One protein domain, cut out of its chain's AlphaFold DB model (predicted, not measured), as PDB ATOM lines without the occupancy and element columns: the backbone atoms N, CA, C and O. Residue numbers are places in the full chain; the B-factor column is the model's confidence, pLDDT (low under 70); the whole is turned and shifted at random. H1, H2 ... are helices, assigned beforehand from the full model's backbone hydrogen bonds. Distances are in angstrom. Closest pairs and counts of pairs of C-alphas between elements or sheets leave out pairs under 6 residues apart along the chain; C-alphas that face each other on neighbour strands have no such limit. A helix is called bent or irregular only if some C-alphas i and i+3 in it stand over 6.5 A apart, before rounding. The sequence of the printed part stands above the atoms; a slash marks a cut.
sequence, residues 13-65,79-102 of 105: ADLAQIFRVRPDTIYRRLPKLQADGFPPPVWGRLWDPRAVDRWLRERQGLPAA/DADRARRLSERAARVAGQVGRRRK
ATOM      1  N   ALA A  13      74.890 124.252  82.666       77.62
ATOM      2  CA  ALA A  13      75.414 124.398  81.312       77.62
ATOM      3  C   ALA A  13      76.846 124.952  81.326       77.62
ATOM      4  O   ALA A  13      77.691 124.472  80.569       77.62
ATOM      5  N   ASP A  14      77.140 125.880  82.238       82.38
ATOM      6  CA  ASP A  14      78.489 126.414  82.414       82.38
ATOM      7  C   ASP A  14      79.442 125.352  82.962       82.38
ATOM      8  O   ASP A  14      80.534 125.170  82.428       82.38
ATOM      9  N   LEU A  15      79.012 124.561  83.953       81.75
ATOM     10  CA  LEU A  15      79.797 123.416  84.422       81.75
ATOM     11  C   LEU A  15      80.062 122.424  83.286       81.75
ATOM     12  O   LEU A  15      81.196 121.992  83.088       81.75
ATOM     13  N   ALA A  16      79.041 122.091  82.494       83.06
ATOM     14  CA  ALA A  16      79.181 121.214  81.334       83.06
ATOM     15  C   ALA A  16      80.230 121.742  80.346       83.06
ATOM     16  O   ALA A  16      81.048 120.973  79.832       83.06
ATOM     17  N   GLN A  17      80.265 123.058  80.140       78.50
ATOM     18  CA  GLN A  17      81.249 123.710  79.290       78.50
ATOM     19  C   GLN A  17      82.664 123.674  79.892       78.50
ATOM     20  O   GLN A  17      83.606 123.318  79.176       78.50
ATOM     21  N   ILE A  18      82.810 123.951  81.192       78.38
ATOM     22  CA  ILE A  18      84.087 123.902  81.931       78.38
ATOM     23  C   ILE A  18      84.681 122.491  81.887       78.38
ATOM     24  O   ILE A  18      85.844 122.305  81.532       78.38
ATOM     25  N   PHE A  19      83.865 121.480  82.178       77.88
ATOM     26  CA  PHE A  19      84.278 120.079  82.167       77.88
ATOM     27  C   PHE A  19      84.335 119.476  80.754       77.88
ATOM     28  O   PHE A  19      84.770 118.335  80.603       77.88
ATOM     29  N   ARG A  20      83.907 120.214  79.718       78.94
ATOM     30  CA  ARG A  20      83.760 119.742  78.327       78.94
ATOM     31  C   ARG A  20      82.994 118.421  78.201       78.94
ATOM     32  O   ARG A  20      83.307 117.576  77.362       78.94
ATOM     33  N   VAL A  21      81.965 118.249  79.021       82.62
ATOM     34  CA  VAL A  21      81.076 117.081  79.003       82.62
ATOM     35  C   VAL A  21      79.637 117.522  78.779       82.62
ATOM     36  O   VAL A  21      79.310 118.701  78.856       82.62
ATOM     37  N   ARG A  22      78.744 116.572  78.497       78.75
ATOM     38  CA  ARG A  22      77.310 116.871  78.455       78.75
ATOM     39  C   ARG A  22      76.782 117.156  79.870       78.75
ATOM     40  O   ARG A  22      77.233 116.504  80.812       78.75
ATOM     41  N   PRO A  23      75.786 118.045  80.023       76.00
ATOM     42  CA  PRO A  23      75.179 118.342  81.324       76.00
ATOM     43  C   PRO A  23      74.591 117.091  81.999       76.00
ATOM     44  O   PRO A  23      74.748 116.912  83.203       76.00
ATOM     45  N   ASP A  24      74.022 116.164  81.224       81.12
ATOM     46  CA  ASP A  24      73.547 114.855  81.707       81.12
ATOM     47  C   ASP A  24      74.642 114.027  82.399       81.12
ATOM     48  O   ASP A  24      74.420 113.379  83.425       81.12
ATOM     49  N   THR A  25      75.861 114.079  81.859       78.12
ATOM     50  CA  THR A  25      77.020 113.396  82.437       78.12
ATOM     51  C   THR A  25      77.381 113.991  83.795       78.12
ATOM     52  O   THR A  25      77.781 113.244  84.689       78.12
ATOM     53  N   ILE A  26      77.216 115.307  83.972       80.62
ATOM     54  CA  ILE A  26      77.446 115.961  85.263       80.62
ATOM     55  C   ILE A  26      76.379 115.540  86.261       80.62
ATOM     56  O   ILE A  26      76.759 115.114  87.342       80.62
ATOM     57  N   TYR A  27      75.088 115.532  85.910       82.19
ATOM     58  CA  TYR A  27      74.037 115.058  86.825       82.19
ATOM     59  C   TYR A  27      74.300 113.646  87.348       82.19
ATOM     60  O   TYR A  27      74.207 113.406  88.550       82.19
ATOM     61  N   ARG A  28      74.691 112.718  86.466       83.62
ATOM     62  CA  ARG A  28      75.004 111.335  86.865       83.62
ATOM     63  C   ARG A  28      76.238 111.234  87.756       83.62
ATOM     64  O   ARG A  28      76.310 110.343  88.597       83.62
ATOM     65  N   ARG A  29      77.226 112.108  87.558       82.31
ATOM     66  CA  ARG A  29      78.486 112.099  88.318       82.31
ATOM     67  C   ARG A  29      78.460 113.010  89.539       82.31
ATOM     68  O   ARG A  29      79.332 112.856  90.384       82.31
ATOM     69  N   LEU A  30      77.477 113.896  89.662       84.12
ATOM     70  CA  LEU A  30      77.361 114.878  90.734       84.12
ATOM     71  C   LEU A  30      77.441 114.263  92.139       84.12
ATOM     72  O   LEU A  30      78.246 114.767  92.914       84.12
ATOM     73  N   PRO A  31      76.728 113.171  92.483       83.44
ATOM     74  CA  PRO A  31      76.849 112.588  93.820       83.44
ATOM     75  C   PRO A  31      78.255 112.034  94.090       83.44
ATOM     76  O   PRO A  31      78.774 112.168  95.193       83.44
ATOM     77  N   LYS A  32      78.920 111.484  93.066       82.88
ATOM     78  CA  LYS A  32      80.315 111.043  93.182       82.88
ATOM     79  C   LYS A  32      81.270 112.229  93.326       82.88
ATOM     80  O   LYS A  32      82.181 112.174  94.136       82.88
ATOM     81  N   LEU A  33      81.042 113.304  92.574       83.62
ATOM     82  CA  LEU A  33      81.813 114.542  92.665       83.62
ATOM     83  C   LEU A  33      81.669 115.180  94.051       83.62
ATOM     84  O   LEU A  33      82.672 115.586  94.621       83.62
ATOM     85  N   GLN A  34      80.458 115.226  94.609       84.56
ATOM     86  CA  GLN A  34      80.207 115.738  95.959       84.56
ATOM     87  C   GLN A  34      80.878 114.877  97.035       84.56
ATOM     88  O   GLN A  34      81.449 115.429  97.969       84.56
ATOM     89  N   ALA A  35      80.889 113.548  96.880       82.69
ATOM     90  CA  ALA A  35      81.661 112.659  97.755       82.69
ATOM     91  C   ALA A  35      83.183 112.905  97.659       82.69
ATOM     92  O   ALA A  35      83.893 112.763  98.646       82.69
ATOM     93  N   ASP A  36      83.667 113.331  96.487       80.38
ATOM     94  CA  ASP A  36      85.034 113.817  96.227       80.38
ATOM     95  C   ASP A  36      85.262 115.285  96.676       80.38
ATOM     96  O   ASP A  36      86.283 115.893  96.346       80.38
ATOM     97  N   GLY A  37      84.304 115.897  97.382       83.44
ATOM     98  CA  GLY A  37      84.409 117.262  97.912       83.44
ATOM     99  C   GLY A  37      84.014 118.381  96.943       83.44
ATOM    100  O   GLY A  37      84.332 119.541  97.195       83.44
ATOM    101  N   PHE A  38      83.341 118.072  95.828       85.56
ATOM    102  CA  PHE A  38      82.831 119.095  94.907       85.56
ATOM    103  C   PHE A  38      81.823 120.008  95.619       85.56
ATOM    104  O   PHE A  38      80.945 119.500  96.325       85.56
ATOM    105  N   PRO A  39      81.902 121.337  95.421       82.81
ATOM    106  CA  PRO A  39      81.076 122.279  96.157       82.81
ATOM    107  C   PRO A  39      79.575 122.031  95.947       82.81
ATOM    108  O   PRO A  39      79.129 121.752  94.822       82.81
ATOM    109  N   PRO A  40      78.764 122.154  97.011       83.50
ATOM    110  CA  PRO A  40      77.321 122.121  96.878       83.50
ATOM    111  C   PRO A  40      76.831 123.348  96.090       83.50
ATOM    112  O   PRO A  40      77.487 124.394  96.086       83.50
ATOM    113  N   PRO A  41      75.683 123.238  95.405       84.38
ATOM    114  CA  PRO A  41      75.055 124.395  94.787       84.38
ATOM    115  C   PRO A  41      74.650 125.402  95.867       84.38
ATOM    116  O   PRO A  41      74.116 125.032  96.912       84.38
ATOM    117  N   VAL A  42      74.881 126.681  95.592       82.25
ATOM    118  CA  VAL A  42      74.569 127.790  96.503       82.25
ATOM    119  C   VAL A  42      73.090 128.147  96.430       82.25
ATOM    120  O   VAL A  42      72.484 128.508  97.433       82.25
ATOM    121  N   TRP A  43      72.488 128.002  95.244       74.75
ATOM    122  CA  TRP A  43      71.066 128.261  95.050       74.75
ATOM    123  C   TRP A  43      70.454 127.277  94.059       74.75
ATOM    124  O   TRP A  43      70.639 127.385  92.847       74.75
ATOM    125  N   GLY A  44      69.707 126.298  94.571       82.62
ATOM    126  CA  GLY A  44      69.037 125.285  93.753       82.62
ATOM    127  C   GLY A  44      70.024 124.447  92.933       82.62
ATOM    128  O   GLY A  44      70.510 123.422  93.402       82.62
ATOM    129  N   ARG A  45      70.308 124.874  91.695       81.38
ATOM    130  CA  ARG A  45      71.260 124.243  90.755       81.38
ATOM    131  C   ARG A  45      72.281 125.243  90.201       81.38
ATOM    132  O   ARG A  45      72.652 125.172  89.029       81.38
ATOM    133  N   LEU A  46      72.669 126.201  91.030       83.81
ATOM    134  CA  LEU A  46      73.653 127.222  90.710       83.81
ATOM    135  C   LEU A  46      74.868 127.060  91.617       83.81
ATOM    136  O   LEU A  46      74.715 126.892  92.828       83.81
ATOM    137  N   TRP A  47      76.059 127.111  91.035       87.19
ATOM    138  CA  TRP A  47      77.327 126.942  91.741       87.19
ATOM    139  C   TRP A  47      78.103 128.241  91.800       87.19
ATOM    140  O   TRP A  47      78.111 129.020  90.850       87.19
ATOM    141  N   ASP A  48      78.806 128.448  92.906       84.62
ATOM    142  CA  ASP A  48      79.724 129.568  92.997       84.62
ATOM    143  C   ASP A  48      80.970 129.294  92.133       84.62
ATOM    144  O   ASP A  48      81.629 128.258  92.308       84.62
ATOM    145  N   PRO A  49      81.323 130.195  91.199       82.81
ATOM    146  CA  PRO A  49      82.477 130.005  90.330       82.81
ATOM    147  C   PRO A  49      83.798 129.924  91.098       82.81
ATOM    148  O   PRO A  49      84.692 129.187  90.683       82.81
ATOM    149  N   ARG A  50      83.941 130.630  92.228       80.12
ATOM    150  CA  ARG A  50      85.167 130.599  93.043       80.12
ATOM    151  C   ARG A  50      85.309 129.275  93.774       80.12
ATOM    152  O   ARG A  50      86.419 128.755  93.855       80.12
ATOM    153  N   ALA A  51      84.210 128.717  94.272       84.31
ATOM    154  CA  ALA A  51      84.218 127.404  94.909       84.31
ATOM    155  C   ALA A  51      84.607 126.295  93.916       84.31
ATOM    156  O   ALA A  51      85.427 125.434  94.238       84.31
ATOM    157  N   VAL A  52      84.071 126.343  92.690       83.88
ATOM    158  CA  VAL A  52      84.394 125.373  91.630       83.88
ATOM    159  C   VAL A  52      85.847 125.516  91.168       83.88
ATOM    160  O   VAL A  52      86.541 124.509  91.038       83.88
ATOM    161  N   ASP A  53      86.331 126.745  90.964       81.88
ATOM    162  CA  ASP A  53      87.724 127.019  90.588       81.88
ATOM    163  C   ASP A  53      88.706 126.543  91.669       81.88
ATOM    164  O   ASP A  53      89.694 125.879  91.354       81.88
ATOM    165  N   ARG A  54      88.404 126.795  92.951       82.50
ATOM    166  CA  ARG A  54      89.206 126.293  94.079       82.50
ATOM    167  C   ARG A  54      89.302 124.768  94.056       82.50
ATOM    168  O   ARG A  54      90.409 124.239  94.050       82.50
ATOM    169  N   TRP A  55      88.165 124.083  93.956       85.12
ATOM    170  CA  TRP A  55      88.131 122.619  93.920       85.12
ATOM    171  C   TRP A  55      88.892 122.045  92.710       85.12
ATOM    172  O   TRP A  55      89.603 121.044  92.823       85.12
ATOM    173  N   LEU A  56      88.803 122.693  91.542       82.81
ATOM    174  CA  LEU A  56      89.567 122.297  90.354       82.81
ATOM    175  C   LEU A  56      91.078 122.447  90.562       82.81
ATOM    176  O   LEU A  56      91.834 121.574  90.131       82.81
ATOM    177  N   ARG A  57      91.521 123.522  91.221       74.38
ATOM    178  CA  ARG A  57      92.944 123.758  91.520       74.38
ATOM    179  C   ARG A  57      93.512 122.697  92.450       74.38
ATOM    180  O   ARG A  57      94.571 122.150  92.153       74.38
ATOM    181  N   GLU A  58      92.780 122.361  93.511       79.62
ATOM    182  CA  GLU A  58      93.184 121.338  94.481       79.62
ATOM    183  C   GLU A  58      93.390 119.972  93.812       79.62
ATOM    184  O   GLU A  58      94.364 119.280  94.103       79.62
ATOM    185  N   ARG A  59      92.540 119.602  92.842       74.25
ATOM    186  CA  ARG A  59      92.652 118.309  92.139       74.25
ATOM    187  C   ARG A  59      93.676 118.279  91.009       74.25
ATOM    188  O   ARG A  59      94.151 117.201  90.670       74.25
ATOM    189  N   GLN A  60      94.012 119.419  90.409       68.62
ATOM    190  CA  GLN A  60      95.045 119.472  89.367       68.62
ATOM    191  C   GLN A  60      96.464 119.590  89.942       68.62
ATOM    192  O   GLN A  60      97.423 119.575  89.176       68.62
ATOM    193  N   GLY A  61      96.612 119.721  91.267       54.47
ATOM    194  CA  GLY A  61      97.912 119.951  91.903       54.47
ATOM    195  C   GLY A  61      98.564 121.266  91.463       54.47
ATOM    196  O   GLY A  61      99.769 121.441  91.634       54.47
ATOM    197  N   LEU A  62      97.790 122.184  90.868       46.47
ATOM    198  CA  LEU A  62      98.282 123.505  90.506       46.47
ATOM    199  C   LEU A  62      98.321 124.365  91.775       46.47
ATOM    200  O   LEU A  62      97.302 124.442  92.470       46.47
ATOM    201  N   PRO A  63      99.439 125.060  92.068       39.41
ATOM    202  CA  PRO A  63      99.460 126.028  93.154       39.41
ATOM    203  C   PRO A  63      98.351 127.051  92.906       39.41
ATOM    204  O   PRO A  63      98.145 127.494  91.771       39.41
ATOM    205  N   ALA A  64      97.594 127.375  93.958       44.06
ATOM    206  CA  ALA A  64      96.552 128.386  93.910       44.06
ATOM    207  C   ALA A  64      97.125 129.645  93.248       44.06
ATOM    208  O   ALA A  64      98.004 130.289  93.817       44.06
ATOM    209  N   ALA A  65      96.682 129.969  92.025       44.75
ATOM    210  CA  ALA A  65      97.090 131.224  91.416       44.75
ATOM    211  C   ALA A  65      96.569 132.310  92.357       44.75
ATOM    212  O   ALA A  65      95.380 132.255  92.706       44.75
ATOM    213  N   ASP A  79      99.898 134.296  77.366       54.88
ATOM    214  CA  ASP A  79      98.460 134.528  77.554       54.88
ATOM    215  C   ASP A  79      97.804 135.087  76.284       54.88
ATOM    216  O   ASP A  79      96.708 134.672  75.904       54.88
ATOM    217  N   ALA A  80      98.529 135.928  75.539       53.62
ATOM    218  CA  ALA A  80      98.084 136.442  74.247       53.62
ATOM    219  C   ALA A  80      97.978 135.331  73.188       53.62
ATOM    220  O   ALA A  80      96.990 135.280  72.453       53.62
ATOM    221  N   ASP A  81      98.944 134.404  73.133       58.25
ATOM    222  CA  ASP A  81      98.874 133.254  72.219       58.25
ATOM    223  C   ASP A  81      97.725 132.309  72.608       58.25
ATOM    224  O   ASP A  81      96.990 131.818  71.745       58.25
ATOM    225  N   ARG A  82      97.482 132.121  73.913       59.84
ATOM    226  CA  ARG A  82      96.369 131.304  74.416       59.84
ATOM    227  C   ARG A  82      95.010 131.925  74.094       59.84
ATOM    228  O   ARG A  82      94.138 131.216  73.589       59.84
ATOM    229  N   ALA A  83      94.845 133.227  74.322       64.75
ATOM    230  CA  ALA A  83      93.632 133.974  73.996       64.75
ATOM    231  C   ALA A  83      93.382 134.006  72.482       64.75
ATOM    232  O   ALA A  83      92.266 133.747  72.027       64.75
ATOM    233  N   ARG A  84      94.437 134.215  71.683       62.88
ATOM    234  CA  ARG A  84      94.372 134.177  70.219       62.88
ATOM    235  C   ARG A  84      93.951 132.800  69.708       62.88
ATOM    236  O   ARG A  84      93.019 132.713  68.912       62.88
ATOM    237  N   ARG A  85      94.539 131.712  70.219       69.88
ATOM    238  CA  ARG A  85      94.122 130.346  69.849       69.88
ATOM    239  C   ARG A  85      92.700 130.018  70.295       69.88
ATOM    240  O   ARG A  85      92.020 129.251  69.607       69.88
ATOM    241  N   LEU A  86      92.236 130.578  71.414       66.62
ATOM    242  CA  LEU A  86      90.845 130.443  71.848       66.62
ATOM    243  C   LEU A  86      89.889 131.154  70.877       66.62
ATOM    244  O   LEU A  86      88.923 130.535  70.426       66.62
ATOM    245  N   SER A  87      90.199 132.396  70.495       67.56
ATOM    246  CA  SER A  87      89.409 133.182  69.538       67.56
ATOM    247  C   SER A  87      89.405 132.575  68.135       67.56
ATOM    248  O   SER A  87      88.348 132.470  67.517       67.56
ATOM    249  N   GLU A  88      90.543 132.080  67.641       69.56
ATOM    250  CA  GLU A  88      90.610 131.397  66.341       69.56
ATOM    251  C   GLU A  88      89.792 130.094  66.334       69.56
ATOM    252  O   GLU A  88      89.139 129.763  65.338       69.56
ATOM    253  N   ARG A  89      89.751 129.365  67.460       63.53
ATOM    254  CA  ARG A  89      88.869 128.198  67.617       63.53
ATOM    255  C   ARG A  89      87.395 128.595  67.659       63.53
ATOM    256  O   ARG A  89      86.593 127.946  66.989       63.53
ATOM    257  N   ALA A  90      87.042 129.652  68.386       62.19
ATOM    258  CA  ALA A  90      85.671 130.157  68.445       62.19
ATOM    259  C   ALA A  90      85.172 130.616  67.061       62.19
ATOM    260  O   ALA A  90      84.073 130.243  66.647       62.19
ATOM    261  N   ALA A  91      86.011 131.319  66.293       65.12
ATOM    262  CA  ALA A  91      85.688 131.779  64.944       65.12
ATOM    263  C   ALA A  91      85.458 130.620  63.956       65.12
ATOM    264  O   ALA A  91      84.523 130.662  63.152       65.12
ATOM    265  N   ARG A  92      86.249 129.538  64.039       61.72
ATOM    266  CA  ARG A  92      86.032 128.340  63.203       61.72
ATOM    267  C   ARG A  92      84.723 127.624  63.527       61.72
ATOM    268  O   ARG A  92      84.046 127.167  62.609       61.72
ATOM    269  N   VAL A  93      84.352 127.548  64.804       58.50
ATOM    270  CA  VAL A  93      83.085 126.935  65.231       58.50
ATOM    271  C   VAL A  93      81.896 127.778  64.758       58.50
ATOM    272  O   VAL A  93      80.960 127.233  64.174       58.50
ATOM    273  N   ALA A  94      81.962 129.104  64.896       58.44
ATOM    274  CA  ALA A  94      80.920 130.007  64.403       58.44
ATOM    275  C   ALA A  94      80.746 129.921  62.871       58.44
ATOM    276  O   ALA A  94      79.623 129.816  62.372       58.44
ATOM    277  N   GLY A  95      81.850 129.852  62.117       55.81
ATOM    278  CA  GLY A  95      81.823 129.665  60.662       55.81
ATOM    279  C   GLY A  95      81.299 128.292  60.208       55.81
ATOM    280  O   GLY A  95      80.762 128.164  59.105       55.81
ATOM    281  N   GLN A  96      81.413 127.259  61.050       55.12
ATOM    282  CA  GLN A  96      80.869 125.925  60.774       55.12
ATOM    283  C   GLN A  96      79.353 125.855  61.022       55.12
ATOM    284  O   GLN A  96      78.637 125.189  60.272       55.12
ATOM    285  N   VAL A  97      78.844 126.593  62.013       53.09
ATOM    286  CA  VAL A  97      77.403 126.691  62.304       53.09
ATOM    287  C   VAL A  97      76.676 127.536  61.248       53.09
ATOM    288  O   VAL A  97      75.581 127.168  60.822       53.09
ATOM    289  N   GLY A  98      77.306 128.600  60.735       48.81
ATOM    290  CA  GLY A  98      76.745 129.430  59.660       48.81
ATOM    291  C   GLY A  98      76.550 128.693  58.327       48.81
ATOM    292  O   GLY A  98      75.569 128.934  57.626       48.81
ATOM    293  N   ARG A  99      77.426 127.734  57.988       52.19
ATOM    294  CA  ARG A  99      77.321 126.963  56.732       52.19
ATOM    295  C   ARG A  99      76.266 125.857  56.745       52.19
ATOM    296  O   ARG A  99      75.772 125.503  55.682       52.19
ATOM    297  N   ARG A 100      75.867 125.346  57.915       50.94
ATOM    298  CA  ARG A 100      74.787 124.345  58.017       50.94
ATOM    299  C   ARG A 100      73.384 124.934  57.885       50.94
ATOM    300  O   ARG A 100      72.475 124.213  57.500       50.94
ATOM    301  N   ARG A 101      73.206 126.230  58.158       51.38
ATOM    302  CA  ARG A 101      71.911 126.914  58.000       51.38
ATOM    303  C   ARG A 101      71.592 127.340  56.567       51.38
ATOM    304  O   ARG A 101      70.436 127.604  56.280       51.38
ATOM    305  N   LYS A 102      72.585 127.394  55.673       47.22
ATOM    306  CA  LYS A 102      72.395 127.855  54.287       47.22
ATOM    307  C   LYS A 102      72.166 126.734  53.262       47.22
ATOM    308  O   LYS A 102      72.025 127.032  52.089       47.22
TER     309      LYS A 102
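Overview. This is residues 13 to 65 and 79 to 102 of the 105 residues of an uncharacterized protein of Tistrella mobilis (strain KA081020-065) (UniProt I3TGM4). A small body of three helices, H1, H2 and H3, with a long loop between H2 and H3, is accompanied by one long straight helix, H4, which stands by itself across an empty gap from that body. In the body H1 and H2 meet at a steep angle with the start of H2 at H1, and H3 is near H1 after the loop of residues 36 to 48. The printed part has 77 residues with four named helices, in the order H1, H2, H3, H4, and no named strand; its class is all helix. The whole is loose, with a radius of gyration of the C-alphas of 16.2 A, and only just elongated, spanning 46 by 30 by 19 A.

Along the chain. Find C-alpha 13 at (75.414, 124.398, 81.312); from there H1, residues 13 to 18, runs 8.7 A from first to last C-alpha. Next look at H2, residues 23 to 35, which covers 18.6 A and is irregular: C-alphas 28 and 31 are 7.3 A apart. Go on to C-alpha 49 at (82.477, 130.005, 90.330), where H3, residues 49 to 60, begins its 16.4 A. Beyond the cut, H4, residues 79 to 100, is the longest helix at 32.3 A and ends with C-alpha 100 at (74.787, 124.345, 58.017).

Arrangement. Begin with H1, which touches H2; their closest C-alphas, those of Ala 16 and Pro 23, are 4.9 A apart. H2 touches H1 with residues 23 to 26 alone. Their lines stand at a steep tilt of 69 degrees, only just short of about perpendicular, and they run the same way. H1 and H3 are near each other, with 5 pairs of C-alphas within 10 A. H2 and H3 are apart. H4 is apart from H1, H2 and H3. In the backbones of H1 and H3 each O i to N i+4 pair is within hydrogen-bond range; in H2 it is 7 of 9 and in H4 16 of 18.

Size, cuts and confidence. The two C-alphas farthest apart are those of Pro 63 and Lys 102, at 47.4 A. Residues 79 to 102, of which 79 to 100 belong to H4, stand free; the body without them has 53 residues and spans 30 by 22 by 20 A. The link from H1 to H2 is tight with 4 residues, and that from H2 to H3 is long with 13. Residues 66 to 78 are not printed, and across this cut, in the link from H3 to H4, C-alphas 65 and 79 are 14.3 A apart. In the B-factor column of this predicted model you will find a mean pLDDT of 72.0 over the printed part, with residues 60 to 65 and 79 to 102 under 70.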